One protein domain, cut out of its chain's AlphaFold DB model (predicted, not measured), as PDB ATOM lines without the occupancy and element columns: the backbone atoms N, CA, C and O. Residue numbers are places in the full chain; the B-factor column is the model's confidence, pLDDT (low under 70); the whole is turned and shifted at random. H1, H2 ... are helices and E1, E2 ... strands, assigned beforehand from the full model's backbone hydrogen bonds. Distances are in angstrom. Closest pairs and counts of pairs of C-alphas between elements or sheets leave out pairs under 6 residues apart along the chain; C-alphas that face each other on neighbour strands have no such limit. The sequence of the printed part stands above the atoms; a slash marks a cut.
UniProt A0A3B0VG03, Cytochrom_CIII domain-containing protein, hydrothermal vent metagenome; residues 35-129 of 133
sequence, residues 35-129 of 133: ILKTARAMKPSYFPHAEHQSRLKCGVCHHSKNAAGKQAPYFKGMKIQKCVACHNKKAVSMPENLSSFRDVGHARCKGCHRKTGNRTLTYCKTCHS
ATOM      1  N   ILE A  35      37.378  12.836   3.528       92.69
ATOM      2  CA  ILE A  35      37.338  13.413   4.870       92.69
ATOM      3  C   ILE A  35      37.264  14.929   4.735       92.69
ATOM      4  O   ILE A  35      38.236  15.600   4.385       92.69
ATOM      5  N   LEU A  36      36.088  15.477   5.016       93.31
ATOM      6  CA  LEU A  36      35.827  16.904   4.999       93.31
ATOM      7  C   LEU A  36      36.359  17.522   6.296       93.31
ATOM      8  O   LEU A  36      35.784  17.373   7.376       93.31
ATOM      9  N   LYS A  37      37.488  18.226   6.186       91.00
ATOM     10  CA  LYS A  37      38.116  18.939   7.302       91.00
ATOM     11  C   LYS A  37      38.797  20.224   6.849       91.00
ATOM     12  O   LYS A  37      39.267  20.338   5.719       91.00
ATOM     13  N   THR A  38      38.892  21.173   7.772       86.44
ATOM     14  CA  THR A  38      39.866  22.271   7.688       86.44
ATOM     15  C   THR A  38      41.054  21.938   8.587       86.44
ATOM     16  O   THR A  38      40.946  21.057   9.437       86.44
ATOM     17  N   ALA A  39      42.170  22.658   8.448       82.56
ATOM     18  CA  ALA A  39      43.333  22.478   9.323       82.56
ATOM     19  C   ALA A  39      43.000  22.652  10.820       82.56
ATOM     20  O   ALA A  39      43.642  22.050  11.667       82.56
ATOM     21  N   ARG A  40      41.963  23.440  11.135       78.19
ATOM     22  CA  ARG A  40      41.516  23.743  12.503       78.19
ATOM     23  C   ARG A  40      40.337  22.876  12.974       78.19
ATOM     24  O   ARG A  40      39.820  23.087  14.064       78.19
ATOM     25  N   ALA A  41      39.844  21.947  12.150       79.38
ATOM     26  CA  ALA A  41      38.635  21.192  12.467       79.38
ATOM     27  C   ALA A  41      38.918  20.039  13.445       79.38
ATOM     28  O   ALA A  41      39.571  19.067  13.084       79.38
ATOM     29  N   MET A  42      38.334  20.109  14.645       80.94
ATOM     30  CA  MET A  42      38.436  19.052  15.667       80.94
ATOM     31  C   MET A  42      37.556  17.827  15.374       80.94
ATOM     32  O   MET A  42      37.809  16.736  15.872       80.94
ATOM     33  N   LYS A  43      36.491  18.009  14.588       88.06
ATOM     34  CA  LYS A  43      35.519  16.964  14.241       88.06
ATOM     35  C   LYS A  43      35.409  16.879  12.718       88.06
ATOM     36  O   LYS A  43      34.537  17.539  12.149       88.06
ATOM     37  N   PRO A  44      36.302  16.141  12.036       91.56
ATOM     38  CA  PRO A  44      36.162  15.914  10.601       91.56
ATOM     39  C   PRO A  44      34.827  15.220  10.306       91.56
ATOM     40  O   PRO A  44      34.302  14.508  11.164       91.56
ATOM     41  N   SER A  45      34.270  15.428   9.116       94.06
ATOM     42  CA  SER A  45      33.144  14.624   8.641       94.06
ATOM     43  C   SER A  45      33.583  13.649   7.559       94.06
ATOM     44  O   SER A  45      34.354  13.992   6.662       94.06
ATOM     45  N   TYR A  46      33.098  12.417   7.658       94.19
ATOM     46  CA  TYR A  46      33.237  11.426   6.604       94.19
ATOM     47  C   TYR A  46      32.163  11.674   5.545       94.19
ATOM     48  O   TYR A  46      30.991  11.878   5.866       94.19
ATOM     49  N   PHE A  47      32.570  11.673   4.281       94.44
ATOM     50  CA  PHE A  47      31.688  11.917   3.153       94.44
ATOM     51  C   PHE A  47      31.909  10.857   2.065       94.44
ATOM     52  O   PHE A  47      32.942  10.892   1.391       94.44
ATOM     53  N   PRO A  48      30.957   9.924   1.870       94.62
ATOM     54  CA  PRO A  48      31.018   8.957   0.780       94.62
ATOM     55  C   PRO A  48      30.631   9.659  -0.528       94.62
ATOM     56  O   PRO A  48      29.466   9.693  -0.924       94.62
ATOM     57  N   HIS A  49      31.602  10.316  -1.160       95.19
ATOM     58  CA  HIS A  49      31.388  11.161  -2.334       95.19
ATOM     59  C   HIS A  49      30.891  10.361  -3.544       95.19
ATOM     60  O   HIS A  49      29.948  10.807  -4.190       95.19
ATOM     61  N   ALA A  50      31.438   9.170  -3.811       94.00
ATOM     62  CA  ALA A  50      30.976   8.310  -4.905       94.00
ATOM     63  C   ALA A  50      29.503   7.902  -4.745       94.00
ATOM     64  O   ALA A  50      28.760   7.936  -5.718       94.00
ATOM     65  N   GLU A  51      29.063   7.602  -3.520       93.56
ATOM     66  CA  GLU A  51      27.660   7.269  -3.220       93.56
ATOM     67  C   GLU A  51      26.717   8.451  -3.484       93.56
ATOM     68  O   GLU A  51      25.595   8.292  -3.956       93.56
ATOM     69  N   HIS A  52      27.169   9.673  -3.201       95.44
ATOM     70  CA  HIS A  52      26.394  10.857  -3.563       95.44
ATOM     71  C   HIS A  52      26.419  11.079  -5.075       95.44
ATOM     72  O   HIS A  52      25.388  11.396  -5.662       95.44
ATOM     73  N   GLN A  53      27.573  10.904  -5.717       94.25
ATOM     74  CA  GLN A  53      27.749  11.123  -7.149       94.25
ATOM     75  C   GLN A  53      26.972  10.112  -8.005       94.25
ATOM     76  O   GLN A  53      26.482  10.486  -9.066       94.25
ATOM     77  N   SER A  54      26.800   8.867  -7.552       94.12
ATOM     78  CA  SER A  54      26.006   7.856  -8.267       94.12
ATOM     79  C   SER A  54      24.525   8.237  -8.377       94.12
ATOM     80  O   SER A  54      23.814   7.730  -9.242       94.12
ATOM     81  N   ARG A  55      24.058   9.162  -7.528       93.81
ATOM     82  CA  ARG A  55      22.649   9.573  -7.420       93.81
ATOM     83  C   ARG A  55      22.414  11.052  -7.718       93.81
ATOM     84  O   ARG A  55      21.271  11.461  -7.902       93.81
ATOM     85  N   LEU A  56      23.465  11.873  -7.731       94.00
ATOM     86  CA  LEU A  56      23.378  13.329  -7.823       94.00
ATOM     87  C   LEU A  56      24.308  13.876  -8.905       94.00
ATOM     88  O   LEU A  56      25.451  13.456  -9.062       94.00
ATOM     89  N   LYS A  57      23.837  14.909  -9.608       93.19
ATOM     90  CA  LYS A  57      24.651  15.658 -10.576       93.19
ATOM     91  C   LYS A  57      25.688  16.526  -9.850       93.19
ATOM     92  O   LYS A  57      25.404  17.047  -8.773       93.19
ATOM     93  N   CYS A  58      26.839  16.795 -10.478       93.00
ATOM     94  CA  CYS A  58      27.914  17.628  -9.904       93.00
ATOM     95  C   CYS A  58      27.408  18.983  -9.374       93.00
ATOM     96  O   CYS A  58      27.811  19.422  -8.295       93.00
ATOM     97  N   GLY A  59      26.469  19.607 -10.096       94.50
ATOM     98  CA  GLY A  59      25.872  20.895  -9.734       94.50
ATOM     99  C   GLY A  59      24.951  20.890  -8.520       94.50
ATOM    100  O   GLY A  59      24.564  21.954  -8.044       94.50
ATOM    101  N   VAL A  60      24.643  19.719  -7.957       95.06
ATOM    102  CA  VAL A  60      23.999  19.640  -6.644       95.06
ATOM    103  C   VAL A  60      24.963  20.094  -5.546       95.06
ATOM    104  O   VAL A  60      24.508  20.516  -4.496       95.06
ATOM    105  N   CYS A  61      26.278  20.077  -5.735       95.62
ATOM    106  CA  CYS A  61      27.209  20.546  -4.702       95.62
ATOM    107  C   CYS A  61      28.128  21.640  -5.232       95.62
ATOM    108  O   CYS A  61      28.290  22.680  -4.595       95.62
ATOM    109  N   HIS A  62      28.700  21.416  -6.409       95.12
ATOM    110  CA  HIS A  62      29.661  22.316  -7.017       95.12
ATOM    111  C   HIS A  62      28.942  23.384  -7.816       95.12
ATOM    112  O   HIS A  62      28.453  23.117  -8.901       95.12
ATOM    113  N   HIS A  63      28.895  24.595  -7.291       95.88
ATOM    114  CA  HIS A  63      28.342  25.755  -7.974       95.88
ATOM    115  C   HIS A  63      29.432  26.806  -8.189       95.88
ATOM    116  O   HIS A  63      30.532  26.704  -7.643       95.88
ATOM    117  N   SER A  64      29.111  27.812  -8.991       93.62
ATOM    118  CA  SER A  64      29.958  28.973  -9.237       93.62
ATOM    119  C   SER A  64      29.374  30.215  -8.559       93.62
ATOM    120  O   SER A  64      28.384  30.147  -7.823       93.62
ATOM    121  N   LYS A  65      29.998  31.366  -8.803       91.50
ATOM    122  CA  LYS A  65      29.431  32.681  -8.509       91.50
ATOM    123  C   LYS A  65      29.456  33.532  -9.774       91.50
ATOM    124  O   LYS A  65      30.377  33.395 -10.576       91.50
ATOM    125  N   ASN A  66      28.473  34.407  -9.944       90.56
ATOM    126  CA  ASN A  66      28.491  35.411 -11.005       90.56
ATOM    127  C   ASN A  66      29.320  36.646 -10.597       90.56
ATOM    128  O   ASN A  66      29.855  36.713  -9.487       90.56
ATOM    129  N   ALA A  67      29.414  37.634 -11.493       88.75
ATOM    130  CA  ALA A  67      30.143  38.883 -11.249       88.75
ATOM    131  C   ALA A  67      29.620  39.663 -10.026       88.75
ATOM    132  O   ALA A  67      30.399  40.295  -9.323       88.75
ATOM    133  N   ALA A  68      28.324  39.544  -9.719       86.62
ATOM    134  CA  ALA A  68      27.694  40.141  -8.541       86.62
ATOM    135  C   ALA A  68      27.869  39.305  -7.254       86.62
ATOM    136  O   ALA A  68      27.212  39.565  -6.250       86.62
ATOM    137  N   GLY A  69      28.692  38.249  -7.278       85.06
ATOM    138  CA  GLY A  69      28.949  37.390  -6.122       85.06
ATOM    139  C   GLY A  69      27.798  36.453  -5.739       85.06
ATOM    140  O   GLY A  69      27.905  35.748  -4.737       85.06
ATOM    141  N   LYS A  70      26.718  36.397  -6.528       87.81
ATOM    142  CA  LYS A  70      25.587  35.488  -6.297       87.81
ATOM    143  C   LYS A  70      25.900  34.094  -6.828       87.81
ATOM    144  O   LYS A  70      26.611  33.958  -7.822       87.81
ATOM    145  N   GLN A  71      25.336  33.068  -6.190       91.94
ATOM    146  CA  GLN A  71      25.476  31.680  -6.634       91.94
ATOM    147  C   GLN A  71      25.030  31.533  -8.095       91.94
ATOM    148  O   GLN A  71      23.941  31.972  -8.463       91.94
ATOM    149  N   ALA A  72      25.852  30.877  -8.904       93.88
ATOM    150  CA  ALA A  72      25.564  30.548 -10.291       93.88
ATOM    151  C   ALA A  72      25.696  29.029 -10.523       93.88
ATOM    152  O   ALA A  72      26.383  28.343  -9.757       93.88
ATOM    153  N   PRO A  73      25.013  28.461 -11.532       96.12
ATOM    154  CA  PRO A  73      25.028  27.022 -11.766       96.12
ATOM    155  C   PRO A  73      26.421  26.450 -12.063       96.12
ATOM    156  O   PRO A  73      27.356  27.146 -12.464       96.12
ATOM    157  N   TYR A  74      26.533  25.137 -11.875       95.00
ATOM    158  CA  TYR A  74      27.624  24.334 -12.419       95.00
ATOM    159  C   TYR A  74      27.612  24.364 -13.947       95.00
ATOM    160  O   TYR A  74      26.543  24.279 -14.551       95.00
ATOM    161  N   PHE A  75      28.792  24.344 -14.560       91.12
ATOM    162  CA  PHE A  75      28.960  24.072 -15.984       91.12
ATOM    163  C   PHE A  75      30.055  23.022 -16.204       91.12
ATOM    164  O   PHE A  75      30.981  22.882 -15.399       91.12
ATOM    165  N   LYS A  76      29.932  22.250 -17.289       88.69
ATOM    166  CA  LYS A  76      30.892  21.195 -17.638       88.69
ATOM    167  C   LYS A  76      32.278  21.812 -17.843       88.69
ATOM    168  O   LYS A  76      32.407  22.832 -18.507       88.69
ATOM    169  N   GLY A  77      33.303  21.198 -17.255       85.56
ATOM    170  CA  GLY A  77      34.678  21.709 -17.308       85.56
ATOM    171  C   GLY A  77      35.006  22.776 -16.259       85.56
ATOM    172  O   GLY A  77      36.158  23.191 -16.168       85.56
ATOM    173  N   MET A  78      34.047  23.190 -15.417       89.69
ATOM    174  CA  MET A  78      34.345  24.065 -14.284       89.69
ATOM    175  C   MET A  78      35.372  23.409 -13.355       89.69
ATOM    176  O   MET A  78      35.161  22.304 -12.848       89.69
ATOM    177  N   LYS A  79      36.461  24.133 -13.071       90.50
ATOM    178  CA  LYS A  79      37.451  23.717 -12.076       90.50
ATOM    179  C   LYS A  79      36.796  23.614 -10.700       90.50
ATOM    180  O   LYS A  79      36.361  24.616 -10.132       90.50
ATOM    181  N   ILE A  80      36.780  22.409 -10.139       91.81
ATOM    182  CA  ILE A  80      36.274  22.177  -8.787       91.81
ATOM    183  C   ILE A  80      37.258  22.746  -7.762       91.81
ATOM    184  O   ILE A  80      38.420  22.348  -7.702       91.81
ATOM    185  N   GLN A  81      36.783  23.681  -6.941       92.75
ATOM    186  CA  GLN A  81      37.550  24.284  -5.851       92.75
ATOM    187  C   GLN A  81      37.045  23.811  -4.482       92.75
ATOM    188  O   GLN A  81      35.913  23.349  -4.330       92.75
ATOM    189  N   LYS A  82      37.886  23.966  -3.453       93.50
ATOM    190  CA  LYS A  82      37.469  23.770  -2.057       93.50
ATOM    191  C   LYS A  82      36.427  24.825  -1.684       93.50
ATOM    192  O   LYS A  82      36.599  25.991  -2.022       93.50
ATOM    193  N   CYS A  83      35.421  24.452  -0.891       94.31
ATOM    194  CA  CYS A  83      34.341  25.359  -0.478       94.31
ATOM    195  C   CYS A  83      34.882  26.669   0.125       94.31
ATOM    196  O   CYS A  83      34.414  27.750  -0.209       94.31
ATOM    197  N   VAL A  84      35.926  26.569   0.957       92.94
ATOM    198  CA  VAL A  84      36.562  27.704   1.655       92.94
ATOM    199  C   VAL A  84      37.249  28.718   0.741       92.94
ATOM    200  O   VAL A  84      37.555  29.817   1.199       92.94
ATOM    201  N   ALA A  85      37.477  28.390  -0.535       92.94
ATOM    202  CA  ALA A  85      37.989  29.356  -1.505       92.94
ATOM    203  C   ALA A  85      36.999  30.516  -1.715       92.94
ATOM    204  O   ALA A  85      37.423  31.647  -1.936       92.94
ATOM    205  N   CYS A  86      35.693  30.251  -1.579       92.94
ATOM    206  CA  CYS A  86      34.632  31.254  -1.695       92.94
ATOM    207  C   CYS A  86      33.844  31.451  -0.387       92.94
ATOM    208  O   CYS A  86      33.537  32.585  -0.034       92.94
ATOM    209  N   HIS A  87      33.551  30.380   0.359       93.69
ATOM    210  CA  HIS A  87      32.837  30.420   1.643       93.69
ATOM    211  C   HIS A  87      33.776  30.786   2.792       93.69
ATOM    212  O   HIS A  87      34.249  29.931   3.548       93.69
ATOM    213  N   ASN A  88      34.081  32.075   2.873       91.69
ATOM    214  CA  ASN A  88      34.930  32.679   3.888       91.69
ATOM    215  C   ASN A  88      34.464  34.117   4.182       91.69
ATOM    216  O   ASN A  88      33.727  34.716   3.401       91.69
ATOM    217  N   LYS A  89      34.945  34.690   5.288       88.81
ATOM    218  CA  LYS A  89      34.612  36.061   5.715       88.81
ATOM    219  C   LYS A  89      35.164  37.176   4.811       88.81
ATOM    220  O   LYS A  89      34.819  38.328   5.015       88.81
ATOM    221  N   LYS A  90      36.034  36.863   3.841       86.94
ATOM    222  CA  LYS A  90      36.610  37.860   2.918       86.94
ATOM    223  C   LYS A  90      35.709  38.132   1.710       86.94
ATOM    224  O   LYS A  90      35.976  39.051   0.945       86.94
ATOM    225  N   ALA A  91      34.682  37.315   1.487       83.12
ATOM    226  CA  ALA A  91      33.772  37.486   0.367       83.12
ATOM    227  C   ALA A  91      32.765  38.615   0.653       83.12
ATOM    228  O   ALA A  91      31.924  38.482   1.536       83.12
ATOM    229  N   VAL A  92      32.840  39.689  -0.144       73.69
ATOM    230  CA  VAL A  92      32.101  40.963   0.017       73.69
ATOM    231  C   VAL A  92      30.582  40.794   0.172       73.69
ATOM    232  O   VAL A  92      29.940  41.596   0.838       73.69
ATOM    233  N   SER A  93      29.999  39.741  -0.404       80.94
ATOM    234  CA  SER A  93      28.542  39.518  -0.412       80.94
ATOM    235  C   SER A  93      28.131  38.170   0.181       80.94
ATOM    236  O   SER A  93      27.065  37.652  -0.146       80.94
ATOM    237  N   MET A  94      28.983  37.554   1.007       89.12
ATOM    238  CA  MET A  94      28.685  36.254   1.605       89.12
ATOM    239  C   MET A  94      27.891  36.426   2.905       89.12
ATOM    240  O   MET A  94      28.412  37.026   3.845       89.12
ATOM    241  N   PRO A  95      26.673  35.860   3.007       90.38
ATOM    242  CA  PRO A  95      25.935  35.831   4.265       90.38
ATOM    243  C   PRO A  95      26.760  35.185   5.379       90.38
ATOM    244  O   PRO A  95      27.470  34.201   5.143       90.38
ATOM    245  N   GLU A  96      26.646  35.698   6.606       90.25
ATOM    246  CA  GLU A  96      27.449  35.208   7.733       90.25
ATOM    247  C   GLU A  96      27.261  33.698   7.946       90.25
ATOM    248  O   GLU A  96      28.241  32.959   8.061       90.25
ATOM    249  N   ASN A  97      26.018  33.218   7.846       92.38
ATOM    250  CA  ASN A  97      25.646  31.804   7.950       92.38
ATOM    251  C   ASN A  97      26.104  30.923   6.767       92.38
ATOM    252  O   ASN A  97      25.782  29.738   6.728       92.38
ATOM    253  N   LEU A  98      26.837  31.474   5.800       94.12
ATOM    254  CA  LEU A  98      27.480  30.757   4.693       94.12
ATOM    255  C   LEU A  98      28.976  31.093   4.579       94.12
ATOM    256  O   LEU A  98      29.665  30.560   3.710       94.12
ATOM    257  N   SER A  99      29.496  31.950   5.459       93.50
ATOM    258  CA  SER A  99      30.854  32.505   5.401       93.50
ATOM    259  C   SER A  99      31.928  31.601   6.015       93.50
ATOM    260  O   SER A  99      33.067  32.023   6.220       93.50
ATOM    261  N   SER A 100      31.600  30.343   6.317       92.94
ATOM    262  CA  SER A 100      32.548  29.375   6.861       92.94
ATOM    263  C   SER A 100      32.315  27.971   6.310       92.94
ATOM    264  O   SER A 100      31.207  27.621   5.905       92.94
ATOM    265  N   PHE A 101      33.356  27.128   6.354       93.38
ATOM    266  CA  PHE A 101      33.263  25.718   5.957       93.38
ATOM    267  C   PHE A 101      32.184  24.956   6.733       93.38
ATOM    268  O   PHE A 101      31.455  24.145   6.162       93.38
ATOM    269  N   ARG A 102      32.088  25.224   8.042       93.00
ATOM    270  CA  ARG A 102      31.101  24.600   8.923       93.00
ATOM    271  C   ARG A 102      29.695  24.986   8.484       93.00
ATOM    272  O   ARG A 102      28.848  24.111   8.326       93.00
ATOM    273  N   ASP A 103      29.461  26.279   8.289       94.69
ATOM    274  CA  ASP A 103      28.110  26.787   8.079       94.69
ATOM    275  C   ASP A 103      27.601  26.428   6.680       94.69
ATOM    276  O   ASP A 103      26.501  25.890   6.565       94.69
ATOM    277  N   VAL A 104      28.434  26.552   5.635       95.56
ATOM    278  CA  VAL A 104      28.057  26.093   4.287       95.56
ATOM    279  C   VAL A 104      27.844  24.577   4.232       95.56
ATOM    280  O   VAL A 104      26.887  24.110   3.614       95.56
ATOM    281  N   GLY A 105      28.690  23.795   4.913       95.75
ATOM    282  CA  GLY A 105      28.546  22.342   4.982       95.75
ATOM    283  C   GLY A 105      27.240  21.940   5.665       95.75
ATOM    284  O   GLY A 105      26.483  21.123   5.144       95.75
ATOM    285  N   HIS A 106      26.911  22.557   6.800       96.06
ATOM    286  CA  HIS A 106      25.648  22.303   7.483       96.06
ATOM    287  C   HIS A 106      24.437  22.777   6.675       96.06
ATOM    288  O   HIS A 106      23.457  22.036   6.590       96.06
ATOM    289  N   ALA A 107      24.498  23.957   6.059       96.12
ATOM    290  CA  ALA A 107      23.415  24.485   5.240       96.12
ATOM    291  C   ALA A 107      23.122  23.566   4.045       96.12
ATOM    292  O   ALA A 107      21.973  23.165   3.847       96.12
ATOM    293  N   ARG A 108      24.151  23.158   3.290       96.69
ATOM    294  CA  ARG A 108      23.970  22.304   2.108       96.69
ATOM    295  C   ARG A 108      23.584  20.878   2.480       96.69
ATOM    296  O   ARG A 108      22.554  20.386   2.019       96.69
ATOM    297  N   CYS A 109      24.382  20.220   3.320       96.44
ATOM    298  CA  CYS A 109      24.224  18.794   3.594       96.44
ATOM    299  C   CYS A 109      22.986  18.532   4.453       96.44
ATOM    300  O   CYS A 109      22.115  17.757   4.060       96.44
ATOM    301  N   LYS A 110      22.843  19.229   5.593       95.94
ATOM    302  CA  LYS A 110      21.665  19.037   6.456       95.94
ATOM    303  C   LYS A 110      20.402  19.541   5.766       95.94
ATOM    304  O   LYS A 110      19.356  18.934   5.942       95.94
ATOM    305  N   GLY A 111      20.486  20.621   4.985       95.38
ATOM    306  CA  GLY A 111      19.353  21.126   4.208       95.38
ATOM    307  C   GLY A 111      18.821  20.098   3.209       95.38
ATOM    308  O   GLY A 111      17.615  19.880   3.151       95.38
ATOM    309  N   CYS A 112      19.711  19.417   2.482       96.81
ATOM    310  CA  CYS A 112      19.333  18.325   1.585       96.81
ATOM    311  C   CYS A 112      18.763  17.127   2.363       96.81
ATOM    312  O   CYS A 112      17.651  16.688   2.089       96.81
ATOM    313  N   HIS A 113      19.464  16.656   3.397       96.44
ATOM    314  CA  HIS A 113      19.049  15.491   4.185       96.44
ATOM    315  C   HIS A 113      17.721  15.679   4.930       96.44
ATOM    316  O   HIS A 113      16.987  14.718   5.116       96.44
ATOM    317  N   ARG A 114      17.347  16.903   5.320       95.69
ATOM    318  CA  ARG A 114      16.008  17.159   5.888       95.69
ATOM    319  C   ARG A 114      14.884  16.854   4.898       95.69
ATOM    320  O   ARG A 114      13.799  16.484   5.330       95.69
ATOM    321  N   LYS A 115      15.141  17.002   3.596       95.50
ATOM    322  CA  LYS A 115      14.154  16.788   2.530       95.50
ATOM    323  C   LYS A 115      14.026  15.325   2.110       95.50
ATOM    324  O   LYS A 115      13.100  15.002   1.382       95.50
ATOM    325  N   THR A 116      14.918  14.439   2.558       91.50
ATOM    326  CA  THR A 116      14.865  13.010   2.201       91.50
ATOM    327  C   THR A 116      13.899  12.207   3.075       91.50
ATOM    328  O   THR A 116      13.757  11.008   2.867       91.50
ATOM    329  N   GLY A 117      13.294  12.818   4.100       87.94
ATOM    330  CA  GLY A 117      12.457  12.127   5.090       87.94
ATOM    331  C   GLY A 117      13.248  11.323   6.132       87.94
ATOM    332  O   GLY A 117      12.733  11.038   7.210       87.94
ATOM    333  N   ASN A 118      14.530  11.032   5.887       91.00
ATOM    334  CA  ASN A 118      15.381  10.315   6.831       91.00
ATOM    335  C   ASN A 118      16.111  11.279   7.785       91.00
ATOM    336  O   ASN A 118      17.223  11.746   7.520       91.00
ATOM    337  N   ARG A 119      15.506  11.530   8.952       89.88
ATOM    338  CA  ARG A 119      16.070  12.416   9.988       89.88
ATOM    339  C   ARG A 119      17.436  11.966  10.514       89.88
ATOM    340  O   ARG A 119      18.229  12.829  10.894       89.88
ATOM    341  N   THR A 120      17.756  10.672  10.485       94.25
ATOM    342  CA  THR A 120      19.047  10.157  10.987       94.25
ATOM    343  C   THR A 120      20.238  10.727  10.213       94.25
ATOM    344  O   THR A 120      21.301  10.968  10.786       94.25
ATOM    345  N   LEU A 121      20.041  11.069   8.935       93.44
ATOM    346  CA  LEU A 121      21.056  11.692   8.083       93.44
ATOM    347  C   LEU A 121      21.397  13.132   8.498       93.44
ATOM    348  O   LEU A 121      22.371  13.710   8.016       93.44
ATOM    349  N   THR A 122      20.610  13.731   9.392       95.31
ATOM    350  CA  THR A 122      20.834  15.092   9.902       95.31
ATOM    351  C   THR A 122      21.551  15.122  11.254       95.31
ATOM    352  O   THR A 122      21.904  16.207  11.734       95.31
ATOM    353  N   TYR A 123      21.785  13.959  11.872       95.44
ATOM    354  CA  TYR A 123      22.427  13.855  13.179       95.44
ATOM    355  C   TYR A 123      23.935  14.086  13.086       95.44
ATOM    356  O   TYR A 123      24.605  13.630  12.161       95.44
ATOM    357  N   CYS A 124      24.489  14.762  14.094       94.69
ATOM    358  CA  CYS A 124      25.905  15.128  14.121       94.69
ATOM    359  C   CYS A 124      26.818  13.901  13.996       94.69
ATOM    360  O   CYS A 124      27.777  13.934  13.233       94.69
ATOM    361  N   LYS A 125      26.496  12.813  14.709       94.19
ATOM    362  CA  LYS A 125      27.288  11.573  14.717       94.19
ATOM    363  C   LYS A 125      27.240  10.814  13.388       94.19
ATOM    364  O   LYS A 125      28.163  10.060  13.113       94.19
ATOM    365  N   THR A 126      26.215  11.030  12.564       93.81
ATOM    366  CA  THR A 126      26.112  10.390  11.246       93.81
ATOM    367  C   THR A 126      27.210  10.908  10.319       93.81
ATOM    368  O   THR A 126      27.935  10.120   9.718       93.81
ATOM    369  N   CYS A 127      27.396  12.231  10.273       94.12
ATOM    370  CA  CYS A 127      28.404  12.864   9.419       94.12
ATOM    371  C   CYS A 127      29.784  12.949  10.088       94.12
ATOM    372  O   CYS A 127      30.795  12.697   9.442       94.12
ATOM    373  N   HIS A 128      29.847  13.299  11.376       94.31
ATOM    374  CA  HIS A 128      31.089  13.402  12.156       94.31
ATOM    375  C   HIS A 128      31.416  12.081  12.858       94.31
ATOM    376  O   HIS A 128      31.651  12.031  14.068       94.31
ATOM    377  N   SER A 129      31.362  11.000  12.089       87.19
ATOM    378  CA  SER A 129      31.754   9.661  12.509       87.19
ATOM    379  C   SER A 129      33.247   9.436  12.264       87.19
ATOM    380  O   SER A 129      33.896  10.147  11.491       87.19
TER     381      SER A 129
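Overview. This is residues 35 to 129 of the 133 residues of the protein "Cytochrom_CIII domain-containing protein" of hydrothermal vent metagenome (UniProt A0A3B0VG03). With little regular structure, this is a fold mostly of loops: one longer helix, H2, runs near its middle, with looping residues 54 to 100 towards one end and the short E1, H1, H3 and H4 towards the other. Of 95 printed residues, 30 are in one named strand and four named helices, in the order E1, H1, H2, H3, H4; the class is mostly helix. It is compact, with a radius of gyration of the C-alphas of 13.8 A and spans of 38 by 30 by 23 A.

Arrangement. Residues 35 to 36 pair antiparallel with residues 45 to 46 of E1, residues 45 to 47. E1 and H1, residues 49 to 53, meet only through their link. H2, residues 101 to 114, touches H3, residues 119 to 122, with residues 110 to 114 alone; the closest C-alphas, of Lys 110 and Thr 122, are 5.3 A apart. The closest C-alphas of E1 and H4, residues 124 to 127, are those of Ser 45 and Cys 127, 5.1 A apart. Every O i to N i+4 pair is within hydrogen-bond range in H1 and H2; H3 and H4 are too short for one.

Along the chain. E1 begins at C-alpha 45 (33.144, 14.624, 8.641). H2 is 19.3 A long. H4 ends at C-alpha 127 (28.404, 12.864, 9.419).

Size, cuts and confidence. The link from H1 to H2 is long, 47 residues. The printed part has no cut, and no printed residue is under 70 in pLDDT.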